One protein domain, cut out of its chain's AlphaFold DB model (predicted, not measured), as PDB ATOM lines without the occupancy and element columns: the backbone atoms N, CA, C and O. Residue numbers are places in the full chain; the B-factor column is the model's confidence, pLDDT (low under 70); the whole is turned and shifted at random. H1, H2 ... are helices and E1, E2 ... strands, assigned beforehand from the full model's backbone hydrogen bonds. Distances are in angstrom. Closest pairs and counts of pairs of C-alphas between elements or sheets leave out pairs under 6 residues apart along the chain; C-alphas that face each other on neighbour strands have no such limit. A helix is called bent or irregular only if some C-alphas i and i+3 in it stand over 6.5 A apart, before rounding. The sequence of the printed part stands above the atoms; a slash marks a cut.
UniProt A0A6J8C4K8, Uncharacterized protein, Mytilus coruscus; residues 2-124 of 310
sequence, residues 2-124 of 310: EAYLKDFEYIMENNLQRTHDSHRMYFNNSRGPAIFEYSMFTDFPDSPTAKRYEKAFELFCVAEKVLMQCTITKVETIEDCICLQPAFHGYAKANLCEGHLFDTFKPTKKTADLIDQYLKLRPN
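This is residues 2 to 124 of the 310 residues of an uncharacterized protein of Mytilus coruscus (UniProt A0A6J8C4K8). Two long helices, H3 and H4, lie side by side as a helical hairpin that makes the core, and H1 crosses H3 on one side. A small strand hairpin, E1 and E2, lies on the side away from H1, while H6 packs steeply on H4. The 123 printed residues hold, in order, H1, E1, E2, H2, H3, H4, H5 and H6; the sheet E1 - E2 is antiparallel and the class is mostly helix. The whole is compact, with a radius of gyration of the C-alphas of 15.2 A and spans of 44 by 36 by 26 A.

H1, residues 2 to 15, begins with C-alpha 2 at (4.113, 12.399, -30.086). E1 is residues 24 to 29, E2 32 to 37 and H2 39 to 42. H3, residues 48 to 69, measures 32.0 A, and H4, residues 78 to 97, 28.0 A. H4 is irregular, C-alphas 83 and 86 being 7.0 A apart, with a kink of 41 degrees near residue 85. H5 is residues 99 to 102; H6, residues 109 to 121, ends with C-alpha 121 at (18.344, 27.388, -37.972).

H3 is the hub. It touches H4 at a shallow tilt of 19 degrees, opposite ways, closest at the C-alphas of Ala 63 and Ala 87, 3.9 A. H1 only just touches H3, with 3 pairs of C-alphas within 8 A, closest Met 12 and Leu 59, 7.5 A, about perpendicular at 88 degrees. H2 touches H3, closest C-alphas Phe 41 and Ala 50, 4.7 A. H5 only just touches H3, with 3 such pairs, closest Tyr 53 and Leu 101, 7.5 A. H6 touches H4 at a steep tilt of 65 degrees, closest C-alphas Cys 81 and Tyr 118, 5.8 A. In the hairpin E1 and E2, N 27 and O 34 are within hydrogen-bond range at 2.9 A. Every O i to N i+4 pair is within range in H1 and H3, 14 of 16 in H4 and 8 of 9 in H6; H2 and H5 are too short for one.

The C-alphas of Asp 46 and Glu 76 are farthest apart, 46.0 A. The printed part has no cut, and no link is long. Mean pLDDT of the printed part is 71.1; residues 2 to 38 and 99 to 108 are under 70.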
ATOM      1  N   GLU A   2       5.523  12.847 -30.012       26.73
ATOM      2  CA  GLU A   2       4.113  12.399 -30.086       26.73
ATOM      3  C   GLU A   2       3.098  13.546 -30.232       26.73
ATOM      4  O   GLU A   2       2.162  13.419 -31.008       26.73
ATOM      5  N   ALA A   3       3.311  14.692 -29.569       29.73
ATOM      6  CA  ALA A   3       2.447  15.869 -29.737       29.73
ATOM      7  C   ALA A   3       2.448  16.403 -31.186       29.73
ATOM      8  O   ALA A   3       1.396  16.615 -31.765       29.73
ATOM      9  N   TYR A   4       3.624  16.492 -31.815       34.34
ATOM     10  CA  TYR A   4       3.762  16.934 -33.210       34.34
ATOM     11  C   TYR A   4       3.229  15.916 -34.232       34.34
ATOM     12  O   TYR A   4       2.778  16.311 -35.304       34.34
ATOM     13  N   LEU A   5       3.310  14.613 -33.937       33.38
ATOM     14  CA  LEU A   5       2.723  13.570 -34.784       33.38
ATOM     15  C   LEU A   5       1.196  13.612 -34.716       33.38
ATOM     16  O   LEU A   5       0.571  13.622 -35.769       33.38
ATOM     17  N   LYS A   6       0.627  13.772 -33.514       37.59
ATOM     18  CA  LYS A   6      -0.813  13.978 -33.323       37.59
ATOM     19  C   LYS A   6      -1.313  15.253 -33.984       37.59
ATOM     20  O   LYS A   6      -2.332  15.198 -34.651       37.59
ATOM     21  N   ASP A   7      -0.595  16.368 -33.861       39.06
ATOM     22  CA  ASP A   7      -0.990  17.623 -34.511       39.06
ATOM     23  C   ASP A   7      -0.967  17.487 -36.037       39.06
ATOM     24  O   ASP A   7      -1.854  17.984 -36.721       39.06
ATOM     25  N   PHE A   8       0.016  16.772 -36.589       39.66
ATOM     26  CA  PHE A   8       0.105  16.543 -38.028       39.66
ATOM     27  C   PHE A   8      -0.959  15.560 -38.537       39.66
ATOM     28  O   PHE A   8      -1.582  15.834 -39.555       39.66
ATOM     29  N   GLU A   9      -1.196  14.444 -37.846       41.59
ATOM     30  CA  GLU A   9      -2.280  13.500 -38.168       41.59
ATOM     31  C   GLU A   9      -3.651  14.174 -38.047       41.59
ATOM     32  O   GLU A   9      -4.465  14.067 -38.955       41.59
ATOM     33  N   TYR A  10      -3.853  14.990 -37.014       45.50
ATOM     34  CA  TYR A  10      -5.050  15.807 -36.827       45.50
ATOM     35  C   TYR A  10      -5.232  16.855 -37.939       45.50
ATOM     36  O   TYR A  10      -6.348  17.082 -38.407       45.50
ATOM     37  N   ILE A  11      -4.149  17.496 -38.393       41.41
ATOM     38  CA  ILE A  11      -4.173  18.414 -39.543       41.41
ATOM     39  C   ILE A  11      -4.512  17.655 -40.832       41.41
ATOM     40  O   ILE A  11      -5.260  18.187 -41.651       41.41
ATOM     41  N   MET A  12      -3.998  16.435 -41.015       42.41
ATOM     42  CA  MET A  12      -4.313  15.590 -42.170       42.41
ATOM     43  C   MET A  12      -5.785  15.166 -42.167       42.41
ATOM     44  O   MET A  12      -6.484  15.399 -43.149       42.41
ATOM     45  N   GLU A  13      -6.279  14.634 -41.049       43.47
ATOM     46  CA  GLU A  13      -7.656  14.147 -40.906       43.47
ATOM     47  C   GLU A  13      -8.699  15.260 -41.096       43.47
ATOM     48  O   GLU A  13      -9.734  15.033 -41.720       43.47
ATOM     49  N   ASN A  14      -8.421  16.486 -40.636       39.75
ATOM     50  CA  ASN A  14      -9.382  17.593 -40.720       39.75
ATOM     51  C   ASN A  14      -9.337  18.394 -42.034       39.75
ATOM     52  O   ASN A  14     -10.310  19.076 -42.356       39.75
ATOM     53  N   ASN A  15      -8.242  18.346 -42.804       38.91
ATOM     54  CA  ASN A  15      -8.107  19.146 -44.034       38.91
ATOM     55  C   ASN A  15      -8.379  18.371 -45.332       38.91
ATOM     56  O   ASN A  15      -8.506  18.997 -46.385       38.91
ATOM     57  N   LEU A  16      -8.523  17.044 -45.264       43.41
ATOM     58  CA  LEU A  16      -8.818  16.190 -46.420       43.41
ATOM     59  C   LEU A  16     -10.230  16.362 -46.996       43.41
ATOM     60  O   LEU A  16     -10.494  15.947 -48.118       43.41
ATOM     61  N   GLN A  17     -11.146  17.023 -46.283       38.03
ATOM     62  CA  GLN A  17     -12.547  17.077 -46.711       38.03
ATOM     63  C   GLN A  17     -12.919  18.162 -47.729       38.03
ATOM     64  O   GLN A  17     -14.067  18.176 -48.172       38.03
ATOM     65  N   ARG A  18     -12.030  19.075 -48.141       36.28
ATOM     66  CA  ARG A  18     -12.410  20.126 -49.110       36.28
ATOM     67  C   ARG A  18     -11.238  20.637 -49.945       36.28
ATOM     68  O   ARG A  18     -10.529  21.519 -49.477       36.28
ATOM     69  N   THR A  19     -11.138  20.180 -51.198       36.53
ATOM     70  CA  THR A  19     -10.864  21.020 -52.392       36.53
ATOM     71  C   THR A  19     -10.963  20.184 -53.678       36.53
ATOM     72  O   THR A  19     -10.011  19.504 -54.060       36.53
ATOM     73  N   HIS A  20     -12.104  20.291 -54.362       39.06
ATOM     74  CA  HIS A  20     -12.450  19.614 -55.624       39.06
ATOM     75  C   HIS A  20     -11.763  20.182 -56.891       39.06
ATOM     76  O   HIS A  20     -12.192  19.887 -57.998       39.06
ATOM     77  N   ASP A  21     -10.683  20.963 -56.757       41.31
ATOM     78  CA  ASP A  21      -9.923  21.522 -57.898       41.31
ATOM     79  C   ASP A  21      -8.431  21.106 -57.902       41.31
ATOM     80  O   ASP A  21      -7.611  21.668 -58.622       41.31
ATOM     81  N   SER A  22      -8.058  20.087 -57.116       47.16
ATOM     82  CA  SER A  22      -6.678  19.565 -56.969       47.16
ATOM     83  C   SER A  22      -6.360  18.346 -57.861       47.16
ATOM     84  O   SER A  22      -5.323  17.704 -57.716       47.16
ATOM     85  N   HIS A  23      -7.249  18.012 -58.800       46.22
ATOM     86  CA  HIS A  23      -7.320  16.693 -59.443       46.22
ATOM     87  C   HIS A  23      -6.252  16.389 -60.505       46.22
ATOM     88  O   HIS A  23      -6.260  15.291 -61.060       46.22
ATOM     89  N   ARG A  24      -5.338  17.318 -60.802       43.59
ATOM     90  CA  ARG A  24      -4.296  17.133 -61.823       43.59
ATOM     91  C   ARG A  24      -2.971  17.710 -61.362       43.59
ATOM     92  O   ARG A  24      -2.866  18.914 -61.141       43.59
ATOM     93  N   MET A  25      -1.945  16.867 -61.302       47.44
ATOM     94  CA  MET A  25      -0.566  17.314 -61.135       47.44
ATOM     95  C   MET A  25       0.254  16.980 -62.373       47.44
ATOM     96  O   MET A  25       0.278  15.840 -62.833       47.44
ATOM     97  N   TYR A  26       0.916  18.001 -62.916       39.28
ATOM     98  CA  TYR A  26       1.813  17.876 -64.057       39.28
ATOM     99  C   TYR A  26       3.226  17.595 -63.562       39.28
ATOM    100  O   TYR A  26       3.824  18.434 -62.888       39.28
ATOM    101  N   PHE A  27       3.797  16.464 -63.962       42.53
ATOM    102  CA  PHE A  27       5.192  16.159 -63.687       42.53
ATOM    103  C   PHE A  27       5.977  15.985 -64.969       42.53
ATOM    104  O   PHE A  27       5.596  15.178 -65.800       42.53
ATOM    105  N   ASN A  28       7.124  16.640 -65.115       31.11
ATOM    106  CA  ASN A  28       8.045  16.325 -66.206       31.11
ATOM    107  C   ASN A  28       8.901  15.114 -65.813       31.11
ATOM    108  O   ASN A  28       9.855  15.252 -65.047       31.11
ATOM    109  N   ASN A  29       8.588  13.934 -66.349       37.78
ATOM    110  CA  ASN A  29       9.452  12.764 -66.233       37.78
ATOM    111  C   ASN A  29      10.377  12.638 -67.459       37.78
ATOM    112  O   ASN A  29      10.286  13.382 -68.437       37.78
ATOM    113  N   SER A  30      11.288  11.666 -67.422       29.53
ATOM    114  CA  SER A  30      12.227  11.389 -68.517       29.53
ATOM    115  C   SER A  30      11.555  10.923 -69.822       29.53
ATOM    116  O   SER A  30      12.244  10.764 -70.826       29.53
ATOM    117  N   ARG A  31      10.236  10.719 -69.857       31.27
ATOM    118  CA  ARG A  31       9.417  10.349 -71.025       31.27
ATOM    119  C   ARG A  31       8.391  11.430 -71.426       31.27
ATOM    120  O   ARG A  31       7.687  11.217 -72.406       31.27
ATOM    121  N   GLY A  32       8.344  12.577 -70.742       29.73
ATOM    122  CA  GLY A  32       7.399  13.676 -70.990       29.73
ATOM    123  C   GLY A  32       6.605  14.068 -69.735       29.73
ATOM    124  O   GLY A  32       6.914  13.596 -68.640       29.73
ATOM    125  N   PRO A  33       5.587  14.938 -69.851       37.62
ATOM    126  CA  PRO A  33       4.702  15.229 -68.738       37.62
ATOM    127  C   PRO A  33       3.891  13.971 -68.366       37.62
ATOM    128  O   PRO A  33       2.991  13.582 -69.104       37.62
ATOM    129  N   ALA A  34       4.201  13.316 -67.246       44.25
ATOM    130  CA  ALA A  34       3.274  12.388 -66.610       44.25
ATOM    131  C   ALA A  34       2.282  13.213 -65.797       44.25
ATOM    132  O   ALA A  34       2.667  13.986 -64.922       44.25
ATOM    133  N   ILE A  35       1.002  13.068 -66.115       51.16
ATOM    134  CA  ILE A  35      -0.071  13.614 -65.299       51.16
ATOM    135  C   ILE A  35      -0.431  12.504 -64.322       51.16
ATOM    136  O   ILE A  35      -0.891  11.460 -64.773       51.16
ATOM    137  N   PHE A  36      -0.202  12.694 -63.021       60.34
ATOM    138  CA  PHE A  36      -0.927  11.886 -62.043       60.34
ATOM    139  C   PHE A  36      -2.202  12.647 -61.707       60.34
ATOM    140  O   PHE A  36      -2.163  13.769 -61.193       60.34
ATOM    141  N   GLU A  37      -3.332  12.052 -62.068       63.84
ATOM    142  CA  GLU A  37      -4.636  12.502 -61.602       63.84
ATOM    143  C   GLU A  37      -4.979  11.729 -60.331       63.84
ATOM    144  O   GLU A  37      -4.691  10.538 -60.239       63.84
ATOM    145  N   TYR A  38      -5.603  12.383 -59.352       68.50
ATOM    146  CA  TYR A  38      -6.022  11.712 -58.113       68.50
ATOM    147  C   TYR A  38      -6.950  10.511 -58.395       68.50
ATOM    148  O   TYR A  38      -6.833   9.463 -57.756       68.50
ATOM    149  N   SER A  39      -7.772  10.624 -59.447       70.62
ATOM    150  CA  SER A  39      -8.623   9.554 -59.991       70.62
ATOM    151  C   SER A  39      -7.861   8.265 -60.306       70.62
ATOM    152  O   SER A  39      -8.393   7.177 -60.110       70.62
ATOM    153  N   MET A  40      -6.581   8.351 -60.693       74.56
ATOM    154  CA  MET A  40      -5.757   7.181 -61.019       74.56
ATOM    155  C   MET A  40      -5.597   6.191 -59.861       74.56
ATOM    156  O   MET A  40      -5.207   5.045 -60.099       74.56
ATOM    157  N   PHE A  41      -5.854   6.626 -58.626       77.75
ATOM    158  CA  PHE A  41      -5.814   5.783 -57.435       77.75
ATOM    159  C   PHE A  41      -7.211   5.563 -56.858       77.75
ATOM    160  O   PHE A  41      -7.553   4.428 -56.526       77.75
ATOM    161  N   THR A  42      -8.045   6.605 -56.804       78.44
ATOM    162  CA  THR A  42      -9.390   6.499 -56.218       78.44
ATOM    163  C   THR A  42     -10.344   5.626 -57.027       78.44
ATOM    164  O   THR A  42     -11.294   5.096 -56.460       78.44
ATOM    165  N   ASP A  43     -10.081   5.420 -58.321       81.69
ATOM    166  CA  ASP A  43     -10.843   4.483 -59.160       81.69
ATOM    167  C   ASP A  43     -10.601   3.010 -58.763       81.69
ATOM    168  O   ASP A  43     -11.323   2.113 -59.201       81.69
ATOM    169  N   PHE A  44      -9.614   2.747 -57.896       83.75
ATOM    170  CA  PHE A  44      -9.257   1.421 -57.390       83.75
ATOM    171  C   PHE A  44      -9.301   1.371 -55.851       83.75
ATOM    172  O   PHE A  44      -8.293   1.040 -55.217       83.75
ATOM    173  N   PRO A  45     -10.456   1.644 -55.214       82.56
ATOM    174  CA  PRO A  45     -10.561   1.823 -53.762       82.56
ATOM    175  C   PRO A  45     -10.300   0.542 -52.960       82.56
ATOM    176  O   PRO A  45     -10.061   0.606 -51.758       82.56
ATOM    177  N   ASP A  46     -10.311  -0.629 -53.596       85.81
ATOM    178  CA  ASP A  46      -9.971  -1.903 -52.955       85.81
ATOM    179  C   ASP A  46      -8.485  -2.261 -53.094       85.81
ATOM    180  O   ASP A  46      -7.999  -3.185 -52.441       85.81
ATOM    181  N   SER A  47      -7.729  -1.519 -53.910       85.50
ATOM    182  CA  SER A  47      -6.310  -1.774 -54.145       85.50
ATOM    183  C   SER A  47      -5.460  -1.203 -53.002       85.50
ATOM    184  O   SER A  47      -5.358   0.016 -52.856       85.50
ATOM    185  N   PRO A  48      -4.772  -2.042 -52.204       85.88
ATOM    186  CA  PRO A  48      -3.863  -1.552 -51.166       85.88
ATOM    187  C   PRO A  48      -2.682  -0.766 -51.749       85.88
ATOM    188  O   PRO A  48      -2.181   0.153 -51.103       85.88
ATOM    189  N   THR A  49      -2.246  -1.076 -52.974       84.12
ATOM    190  CA  THR A  49      -1.260  -0.252 -53.685       84.12
ATOM    191  C   THR A  49      -1.841   1.123 -54.004       84.12
ATOM    192  O   THR A  49      -1.191   2.117 -53.707       84.12
ATOM    193  N   ALA A  50      -3.075   1.211 -54.509       83.38
ATOM    194  CA  ALA A  50      -3.691   2.505 -54.807       83.38
ATOM    195  C   ALA A  50      -3.841   3.366 -53.543       83.38
ATOM    196  O   ALA A  50      -3.435   4.520 -53.564       83.38
ATOM    197  N   LYS A  51      -4.275   2.784 -52.416       86.25
ATOM    198  CA  LYS A  51      -4.380   3.489 -51.121       86.25
ATOM    199  C   LYS A  51      -3.054   4.071 -50.630       86.25
ATOM    200  O   LYS A  51      -3.025   5.157 -50.057       86.25
ATOM    201  N   ARG A  52      -1.939   3.356 -50.827       85.31
ATOM    202  CA  ARG A  52      -0.602   3.868 -50.470       85.31
ATOM    203  C   ARG A  52      -0.234   5.094 -51.306       85.31
ATOM    204  O   ARG A  52       0.222   6.093 -50.751       85.31
ATOM    205  N   TYR A  53      -0.473   5.023 -52.614       83.56
ATOM    206  CA  TYR A  53      -0.232   6.129 -53.542       83.56
ATOM    207  C   TYR A  53      -1.159   7.322 -53.265       83.56
ATOM    208  O   TYR A  53      -0.696   8.460 -53.251       83.56
ATOM    209  N   GLU A  54      -2.434   7.067 -52.978       83.94
ATOM    210  CA  GLU A  54      -3.427   8.064 -52.572       83.94
ATOM    211  C   GLU A  54      -2.970   8.818 -51.316       83.94
ATOM    212  O   GLU A  54      -2.827  10.038 -51.351       83.94
ATOM    213  N   LYS A  55      -2.606   8.099 -50.246       86.50
ATOM    214  CA  LYS A  55      -2.082   8.701 -49.010       86.50
ATOM    215  C   LYS A  55      -0.833   9.552 -49.258       86.50
ATOM    216  O   LYS A  55      -0.690  10.637 -48.690       86.50
ATOM    217  N   ALA A  56       0.093   9.072 -50.088       84.69
ATOM    218  CA  ALA A  56       1.283   9.837 -50.458       84.69
ATOM    219  C   ALA A  56       0.909  11.128 -51.210       84.69
ATOM    220  O   ALA A  56       1.439  12.198 -50.905       84.69
ATOM    221  N   PHE A  57      -0.034  11.047 -52.150       80.56
ATOM    222  CA  PHE A  57      -0.536  12.191 -52.912       80.56
ATOM    223  C   PHE A  57      -1.243  13.226 -52.024       80.56
ATOM    224  O   PHE A  57      -1.049  14.429 -52.177       80.56
ATOM    225  N   GLU A  58      -2.024  12.777 -51.049       82.62
ATOM    226  CA  GLU A  58      -2.695  13.640 -50.077       82.62
ATOM    227  C   GLU A  58      -1.708  14.435 -49.219       82.62
ATOM    228  O   GLU A  58      -1.801  15.662 -49.123       82.62
ATOM    229  N   LEU A  59      -0.720  13.747 -48.637       85.19
ATOM    230  CA  LEU A  59       0.355  14.367 -47.854       85.19
ATOM    231  C   LEU A  59       1.111  15.417 -48.676       85.19
ATOM    232  O   LEU A  59       1.459  16.486 -48.166       85.19
ATOM    233  N   PHE A  60       1.339  15.118 -49.955       82.38
ATOM    234  CA  PHE A  60       1.957  16.036 -50.897       82.38
ATOM    235  C   PHE A  60       1.106  17.287 -51.134       82.38
ATOM    236  O   PHE A  60       1.601  18.403 -50.991       82.38
ATOM    237  N   CYS A  61      -0.179  17.119 -51.449       78.06
ATOM    238  CA  CYS A  61      -1.098  18.231 -51.694       78.06
ATOM    239  C   CYS A  61      -1.200  19.173 -50.488       78.06
ATOM    240  O   CYS A  61      -1.209  20.395 -50.650       78.06
ATOM    241  N   VAL A  62      -1.236  18.620 -49.273       81.06
ATOM    242  CA  VAL A  62      -1.221  19.419 -48.041       81.06
ATOM    243  C   VAL A  62       0.084  20.210 -47.924       81.06
ATOM    244  O   VAL A  62       0.044  21.409 -47.642       81.06
ATOM    245  N   ALA A  63       1.232  19.584 -48.195       84.38
ATOM    246  CA  ALA A  63       2.530  20.255 -48.164       84.38
ATOM    247  C   ALA A  63       2.640  21.400 -49.187       84.38
ATOM    248  O   ALA A  63       3.084  22.498 -48.840       84.38
ATOM    249  N   GLU A  64       2.186  21.167 -50.420       81.62
ATOM    250  CA  GLU A  64       2.132  22.171 -51.488       81.62
ATOM    251  C   GLU A  64       1.238  23.346 -51.106       81.62
ATOM    252  O   GLU A  64       1.642  24.501 -51.233       81.62
ATOM    253  N   LYS A  65       0.049  23.083 -50.555       81.75
ATOM    254  CA  LYS A  65      -0.868  24.139 -50.115       81.75
ATOM    255  C   LYS A  65      -0.240  25.031 -49.044       81.75
ATOM    256  O   LYS A  65      -0.338  26.253 -49.149       81.75
ATOM    257  N   VAL A  66       0.435  24.439 -48.054       84.00
ATOM    258  CA  VAL A  66       1.172  25.199 -47.029       84.00
ATOM    259  C   VAL A  66       2.250  26.063 -47.682       84.00
ATOM    260  O   VAL A  66       2.349  27.251 -47.381       84.00
ATOM    261  N   LEU A  67       3.026  25.500 -48.612       83.75
ATOM    262  CA  LEU A  67       4.098  26.226 -49.290       83.75
ATOM    263  C   LEU A  67       3.573  27.370 -50.176       83.75
ATOM    264  O   LEU A  67       4.178  28.438 -50.199       83.75
ATOM    265  N   MET A  68       2.445  27.180 -50.869       81.38
ATOM    266  CA  MET A  68       1.816  28.206 -51.712       81.38
ATOM    267  C   MET A  68       1.209  29.355 -50.902       81.38
ATOM    268  O   MET A  68       1.232  30.500 -51.346       81.38
ATOM    269  N   GLN A  69       0.662  29.062 -49.721       82.25
ATOM    270  CA  GLN A  69       0.122  30.076 -48.811       82.25
ATOM    271  C   GLN A  69       1.223  30.821 -48.043       82.25
ATOM    272  O   GLN A  69       0.980  31.886 -47.473       82.25
ATOM    273  N   CYS A  70       2.438  30.275 -48.035       81.56
ATOM    274  CA  CYS A  70       3.579  30.860 -47.364       81.56
ATOM    275  C   CYS A  70       4.154  32.038 -48.171       81.56
ATOM    276  O   CYS A  70       4.604  31.891 -49.308       81.56
ATOM    277  N   THR A  71       4.200  33.225 -47.564       87.69
ATOM    278  CA  THR A  71       4.820  34.422 -48.163       87.69
ATOM    279  C   THR A  71       6.336  34.479 -47.955       87.69
ATOM    280  O   THR A  71       6.999  35.384 -48.468       87.69
ATOM    281  N   ILE A  72       6.906  33.505 -47.238       90.62
ATOM    282  CA  ILE A  72       8.328  33.454 -46.906       90.62
ATOM    283  C   ILE A  72       9.140  33.226 -48.183       90.62
ATOM    284  O   ILE A  72       9.009  32.228 -48.892       90.62
ATOM    285  N   THR A  73      10.009  34.186 -48.482       89.88
ATOM    286  CA  THR A  73      10.956  34.124 -49.607       89.88
ATOM    287  C   THR A  73      12.394  33.911 -49.145       89.88
ATOM    288  O   THR A  73      13.240  33.520 -49.949       89.88
ATOM    289  N   LYS A  74      12.654  34.113 -47.850       94.81
ATOM    290  CA  LYS A  74      13.932  33.910 -47.178       94.81
ATOM    291  C   LYS A  74      13.662  33.530 -45.722       94.81
ATOM    292  O   LYS A  74      12.820  34.157 -45.093       94.81
ATOM    293  N   VAL A  75      14.350  32.514 -45.212       96.19
ATOM    294  CA  VAL A  75      14.224  32.050 -43.823       96.19
ATOM    295  C   VAL A  75      15.273  32.765 -42.977       96.19
ATOM    296  O   VAL A  75      16.474  32.557 -43.170       96.19
ATOM    297  N   GLU A  76      14.828  33.609 -42.051       95.50
ATOM    298  CA  GLU A  76      15.704  34.402 -41.177       95.50
ATOM    299  C   GLU A  76      15.473  34.096 -39.693       95.50
ATOM    300  O   GLU A  76      16.385  34.266 -38.883       95.50
ATOM    301  N   THR A  77      14.288  33.593 -39.342       96.56
ATOM    302  CA  THR A  77      13.853  33.389 -37.959       96.56
ATOM    303  C   THR A  77      13.417  31.952 -37.667       96.56
ATOM    304  O   THR A  77      13.228  31.111 -38.555       96.56
ATOM    305  N   ILE A  78      13.265  31.641 -36.379       94.44
ATOM    306  CA  ILE A  78      12.731  30.348 -35.942       94.44
ATOM    307  C   ILE A  78      11.232  30.254 -36.257       94.44
ATOM    308  O   ILE A  78      10.744  29.165 -36.558       94.44
ATOM    309  N   GLU A  79      10.527  31.376 -36.235       93.69
ATOM    310  CA  GLU A  79       9.125  31.518 -36.610       93.69
ATOM    311  C   GLU A  79       8.910  31.162 -38.088       93.69
ATOM    312  O   GLU A  79       8.001  30.389 -38.402       93.69
ATOM    313  N   ASP A  80       9.809  31.601 -38.977       94.75
ATOM    314  CA  ASP A  80       9.796  31.194 -40.390       94.75
ATOM    315  C   ASP A  80       9.907  29.672 -40.533       94.75
ATOM    316  O   ASP A  80       9.199  29.042 -41.324       94.75
ATOM    317  N   CYS A  81      10.776  29.055 -39.725       93.81
ATOM    318  CA  CYS A  81      10.917  27.603 -39.701       93.81
ATOM    319  C   CYS A  81       9.625  26.931 -39.222       93.81
ATOM    320  O   CYS A  81       9.199  25.943 -39.808       93.81
ATOM    321  N   ILE A  82       8.970  27.452 -38.184       91.88
ATOM    322  CA  ILE A  82       7.702  26.890 -37.695       91.88
ATOM    323  C   ILE A  82       6.631  26.934 -38.797       91.88
ATOM    324  O   ILE A  82       5.895  25.963 -38.957       91.88
ATOM    325  N   CYS A  83       6.589  28.004 -39.596       90.88
ATOM    326  CA  CYS A  83       5.653  28.141 -40.714       90.88
ATOM    327  C   CYS A  83       5.932  27.152 -41.862       90.88
ATOM    328  O   CYS A  83       5.002  26.565 -42.411       90.88
ATOM    329  N   LEU A  84       7.204  26.929 -42.210       92.81
ATOM    330  CA  LEU A  84       7.603  26.043 -43.315       92.81
ATOM    331  C   LEU A  84       7.639  24.553 -42.943       92.81
ATOM    332  O   LEU A  84       7.549  23.691 -43.819       92.81
ATOM    333  N   GLN A  85       7.776  24.232 -41.654       93.81
ATOM    334  CA  GLN A  85       7.946  22.860 -41.177       93.81
ATOM    335  C   GLN A  85       6.835  21.901 -41.649       93.81
ATOM    336  O   GLN A  85       7.183  20.812 -42.112       93.81
ATOM    337  N   PRO A  86       5.531  22.248 -41.601       91.06
ATOM    338  CA  PRO A  86       4.477  21.348 -42.065       91.06
ATOM    339  C   PRO A  86       4.624  20.973 -43.543       91.06
ATOM    340  O   PRO A  86       4.399  19.816 -43.894       91.06
ATOM    341  N   ALA A  87       5.073  21.908 -44.392       90.25
ATOM    342  CA  ALA A  87       5.338  21.627 -45.799       90.25
ATOM    343  C   ALA A  87       6.497  20.632 -45.956       90.25
ATOM    344  O   ALA A  87       6.337  19.575 -46.562       90.25
ATOM    345  N   PHE A  88       7.658  20.915 -45.359       92.62
ATOM    346  CA  PHE A  88       8.836  20.049 -45.498       92.62
ATOM    347  C   PHE A  88       8.624  18.656 -44.899       92.62
ATOM    348  O   PHE A  88       9.042  17.659 -45.488       92.62
ATOM    349  N   HIS A  89       7.929  18.566 -43.765       93.06
ATOM    350  CA  HIS A  89       7.567  17.283 -43.159       93.06
ATOM    351  C   HIS A  89       6.535  16.530 -43.994       93.06
ATOM    352  O   HIS A  89       6.647  15.312 -44.113       93.06
ATOM    353  N   GLY A  90       5.562  17.227 -44.585       88.75
ATOM    354  CA  GLY A  90       4.578  16.619 -45.478       88.75
ATOM    355  C   GLY A  90       5.231  15.998 -46.709       88.75
ATOM    356  O   GLY A  90       5.000  14.821 -46.977       88.75
ATOM    357  N   TYR A  91       6.148  16.711 -47.372       87.94
ATOM    358  CA  TYR A  91       6.915  16.143 -48.486       87.94
ATOM    359  C   TYR A  91       7.759  14.934 -48.073       87.94
ATOM    360  O   TYR A  91       7.770  13.920 -48.770       87.94
ATOM    361  N   ALA A  92       8.452  15.018 -46.932       90.12
ATOM    362  CA  ALA A  92       9.253  13.912 -46.412       90.12
ATOM    363  C   ALA A  92       8.399  12.654 -46.185       90.12
ATOM    364  O   ALA A  92       8.759  11.568 -46.631       90.12
ATOM    365  N   LYS A  93       7.249  12.804 -45.519       89.31
ATOM    366  CA  LYS A  93       6.338  11.696 -45.197       89.31
ATOM    367  C   LYS A  93       5.660  11.115 -46.428       89.31
ATOM    368  O   LYS A  93       5.507   9.903 -46.521       89.31
ATOM    369  N   ALA A  94       5.273  11.964 -47.370       85.75
ATOM    370  CA  ALA A  94       4.711  11.518 -48.630       85.75
ATOM    371  C   ALA A  94       5.716  10.649 -49.404       85.75
ATOM    372  O   ALA A  94       5.363   9.581 -49.901       85.75
ATOM    373  N   ASN A  95       6.989  11.056 -49.418       85.62
ATOM    374  CA  ASN A  95       8.066  10.280 -50.021       85.62
ATOM    375  C   ASN A  95       8.345   8.959 -49.278       85.62
ATOM    376  O   ASN A  95       8.631   7.964 -49.931       85.62
ATOM    377  N   LEU A  96       8.210   8.923 -47.948       87.88
ATOM    378  CA  LEU A  96       8.295   7.678 -47.170       87.88
ATOM    379  C   LEU A  96       7.112   6.729 -47.422       87.88
ATOM    380  O   LEU A  96       7.276   5.521 -47.294       87.88
ATOM    381  N   CYS A  97       5.933   7.254 -47.772       85.50
ATOM    382  CA  CYS A  97       4.777   6.426 -48.119       85.50
ATOM    383  C   CYS A  97       4.969   5.748 -49.482       85.50
ATOM    384  O   CYS A  97       4.866   4.530 -49.564       85.50
ATOM    385  N   GLU A  98       5.258   6.522 -50.534       81.69
ATOM    386  CA  GLU A  98       5.551   5.998 -51.877       81.69
ATOM    387  C   GLU A  98       6.539   6.910 -52.619       81.69
ATOM    388  O   GLU A  98       6.166   7.861 -53.313       81.69
ATOM    389  N   GLY A  99       7.833   6.605 -52.498       65.56
ATOM    390  CA  GLY A  99       8.912   7.437 -53.038       65.56
ATOM    391  C   GLY A  99       8.906   7.585 -54.562       65.56
ATOM    392  O   GLY A  99       9.305   8.625 -55.076       65.56
ATOM    393  N   HIS A 100       8.373   6.609 -55.299       58.03
ATOM    394  CA  HIS A 100       8.368   6.633 -56.767       58.03
ATOM    395  C   HIS A 100       7.389   7.635 -57.389       58.03
ATOM    396  O   HIS A 100       7.584   8.039 -58.535       58.03
ATOM    397  N   LEU A 101       6.368   8.088 -56.651       54.38
ATOM    398  CA  LEU A 101       5.572   9.252 -57.065       54.38
ATOM    399  C   LEU A 101       6.467  10.500 -57.190       54.38
ATOM    400  O   LEU A 101       6.318  11.301 -58.112       54.38
ATOM    401  N   PHE A 102       7.454  10.627 -56.299       54.31
ATOM    402  CA  PHE A 102       8.312  11.803 -56.154       54.31
ATOM    403  C   PHE A 102       9.489  11.867 -57.113       54.31
ATOM    404  O   PHE A 102      10.020  12.959 -57.303       54.31
ATOM    405  N   ASP A 103       9.868  10.762 -57.759       52.06
ATOM    406  CA  ASP A 103      10.887  10.753 -58.826       52.06
ATOM    407  C   ASP A 103      10.532  11.736 -59.965       52.06
ATOM    408  O   ASP A 103      11.369  12.115 -60.785       52.06
ATOM    409  N   THR A 104       9.271  12.168 -60.001       47.53
ATOM    410  CA  THR A 104       8.709  13.092 -60.977       47.53
ATOM    411  C   THR A 104       8.555  14.531 -60.444       47.53
ATOM    412  O   THR A 104       8.439  15.471 -61.236       47.53
ATOM    413  N   PHE A 105       8.641  14.742 -59.123       56.22
ATOM    414  CA  PHE A 105       8.598  16.063 -58.494       56.22
ATOM    415  C   PHE A 105       9.992  16.694 -58.457       56.22
ATOM    416  O   PHE A 105      10.890  16.249 -57.738       56.22
ATOM    417  N   LYS A 106      10.160  17.780 -59.215       60.94
ATOM    418  CA  LYS A 106      11.333  18.649 -59.113       60.94
ATOM    419  C   LYS A 106      10.945  19.864 -58.278       60.94
ATOM    420  O   LYS A 106      10.179  20.691 -58.778       60.94
ATOM    421  N   PRO A 107      11.447  20.005 -57.040       64.75
ATOM    422  CA  PRO A 107      11.213  21.227 -56.289       64.75
ATOM    423  C   PRO A 107      11.748  22.414 -57.084       64.75
ATOM    424  O   PRO A 107      12.746  22.322 -57.806       64.75
ATOM    425  N   THR A 108      11.093  23.560 -56.940       68.94
ATOM    426  CA  THR A 108      11.627  24.787 -57.525       68.94
ATOM    427  C   THR A 108      12.964  25.129 -56.863       68.94
ATOM    428  O   THR A 108      13.173  24.842 -55.681       68.94
ATOM    429  N   LYS A 109      13.859  25.812 -57.588       75.12
ATOM    430  CA  LYS A 109      15.106  26.350 -57.011       75.12
ATOM    431  C   LYS A 109      14.838  27.158 -55.730       75.12
ATOM    432  O   LYS A 109      15.578  27.043 -54.762       75.12
ATOM    433  N   LYS A 110      13.717  27.892 -55.699       80.44
ATOM    434  CA  LYS A 110      13.241  28.634 -54.525       80.44
ATOM    435  C   LYS A 110      12.996  27.714 -53.322       80.44
ATOM    436  O   LYS A 110      13.420  28.037 -52.221       80.44
ATOM    437  N   THR A 111      12.344  26.569 -53.520       83.94
ATOM    438  CA  THR A 111      12.088  25.594 -52.447       83.94
ATOM    439  C   THR A 111      13.391  25.015 -51.892       83.94
ATOM    440  O   THR A 111      13.542  24.924 -50.675       83.94
ATOM    441  N   ALA A 112      14.356  24.677 -52.756       85.50
ATOM    442  CA  ALA A 112      15.668  24.185 -52.327       85.50
ATOM    443  C   ALA A 112      16.434  25.230 -51.490       85.50
ATOM    444  O   ALA A 112      16.948  24.905 -50.416       85.50
ATOM    445  N   ASP A 113      16.431  26.497 -51.923       89.56
ATOM    446  CA  ASP A 113      17.066  27.600 -51.193       89.56
ATOM    447  C   ASP A 113      16.433  27.814 -49.801       89.56
ATOM    448  O   ASP A 113      17.147  28.055 -48.823       89.56
ATOM    449  N   LEU A 114      15.103  27.692 -49.685       93.56
ATOM    450  CA  LEU A 114      14.396  27.789 -48.401       93.56
ATOM    451  C   LEU A 114      14.773  26.649 -47.447       93.56
ATOM    452  O   LEU A 114      14.985  26.899 -46.262       93.56
ATOM    453  N   ILE A 115      14.902  25.417 -47.945       94.19
ATOM    454  CA  ILE A 115      15.306  24.253 -47.138       94.19
ATOM    455  C   ILE A 115      16.726  24.431 -46.590       94.19
ATOM    456  O   ILE A 115      16.990  24.137 -45.421       94.19
ATOM    457  N   ASP A 116      17.645  24.949 -47.403       93.94
ATOM    458  CA  ASP A 116      19.016  25.219 -46.967       93.94
ATOM    459  C   ASP A 116      19.082  26.278 -45.869       93.94
ATOM    460  O   ASP A 116      19.861  26.145 -44.923       93.94
ATOM    461  N   GLN A 117      18.268  27.329 -45.972       96.62
ATOM    462  CA  GLN A 117      18.187  28.369 -44.948       96.62
ATOM    463  C   GLN A 117      17.502  27.848 -43.677       96.62
ATOM    464  O   GLN A 117      18.015  28.060 -42.579       96.62
ATOM    465  N   TYR A 118      16.428  27.071 -43.824       97.44
ATOM    466  CA  TYR A 118      15.742  26.383 -42.732       97.44
ATOM    467  C   TYR A 118      16.698  25.512 -41.913       97.44
ATOM    468  O   TYR A 118      16.777  25.632 -40.690       97.44
ATOM    469  N   LEU A 119      17.481  24.656 -42.575       96.88
ATOM    470  CA  LEU A 119      18.372  23.714 -41.893       96.88
ATOM    471  C   LEU A 119      19.551  24.400 -41.188       96.88
ATOM    472  O   LEU A 119      20.135  23.797 -40.288       96.88
ATOM    473  N   LYS A 120      19.886  25.657 -41.519       97.19
ATOM    474  CA  LYS A 120      20.850  26.449 -40.729       97.19
ATOM    475  C   LYS A 120      20.309  26.778 -39.339       97.19
ATOM    476  O   LYS A 120      21.072  26.759 -38.378       97.19
ATOM    477  N   LEU A 121      19.011  27.055 -39.233       97.25
ATOM    478  CA  LEU A 121      18.344  27.388 -37.972       97.25
ATOM    479  C   LEU A 121      17.828  26.141 -37.234       97.25
ATOM    480  O   LEU A 121      17.763  26.125 -36.006       97.25
ATOM    481  N   ARG A 122      17.501  25.068 -37.966       96.44
ATOM    482  CA  ARG A 122      16.999  23.788 -37.434       96.44
ATOM    483  C   ARG A 122      17.853  22.587 -37.900       96.44
ATOM    484  O   ARG A 122      17.329  21.662 -38.520       96.44
ATOM    485  N   PRO A 123      19.154  22.511 -37.552       93.56
ATOM    486  CA  PRO A 123      20.088  21.503 -38.092       93.56
ATOM    487  C   PRO A 123      19.821  20.051 -37.656       93.56
ATOM    488  O   PRO A 123      20.445  19.115 -38.161       93.56
ATOM    489  N   ASN A 124      18.918  19.852 -36.693       90.31
ATOM    490  CA  ASN A 124      18.562  18.543 -36.148       90.31
ATOM    491  C   ASN A 124      17.207  18.017 -36.649       90.31
ATOM    492  O   ASN A 124      16.797  16.935 -36.217       90.31
TER     493      ASN A 124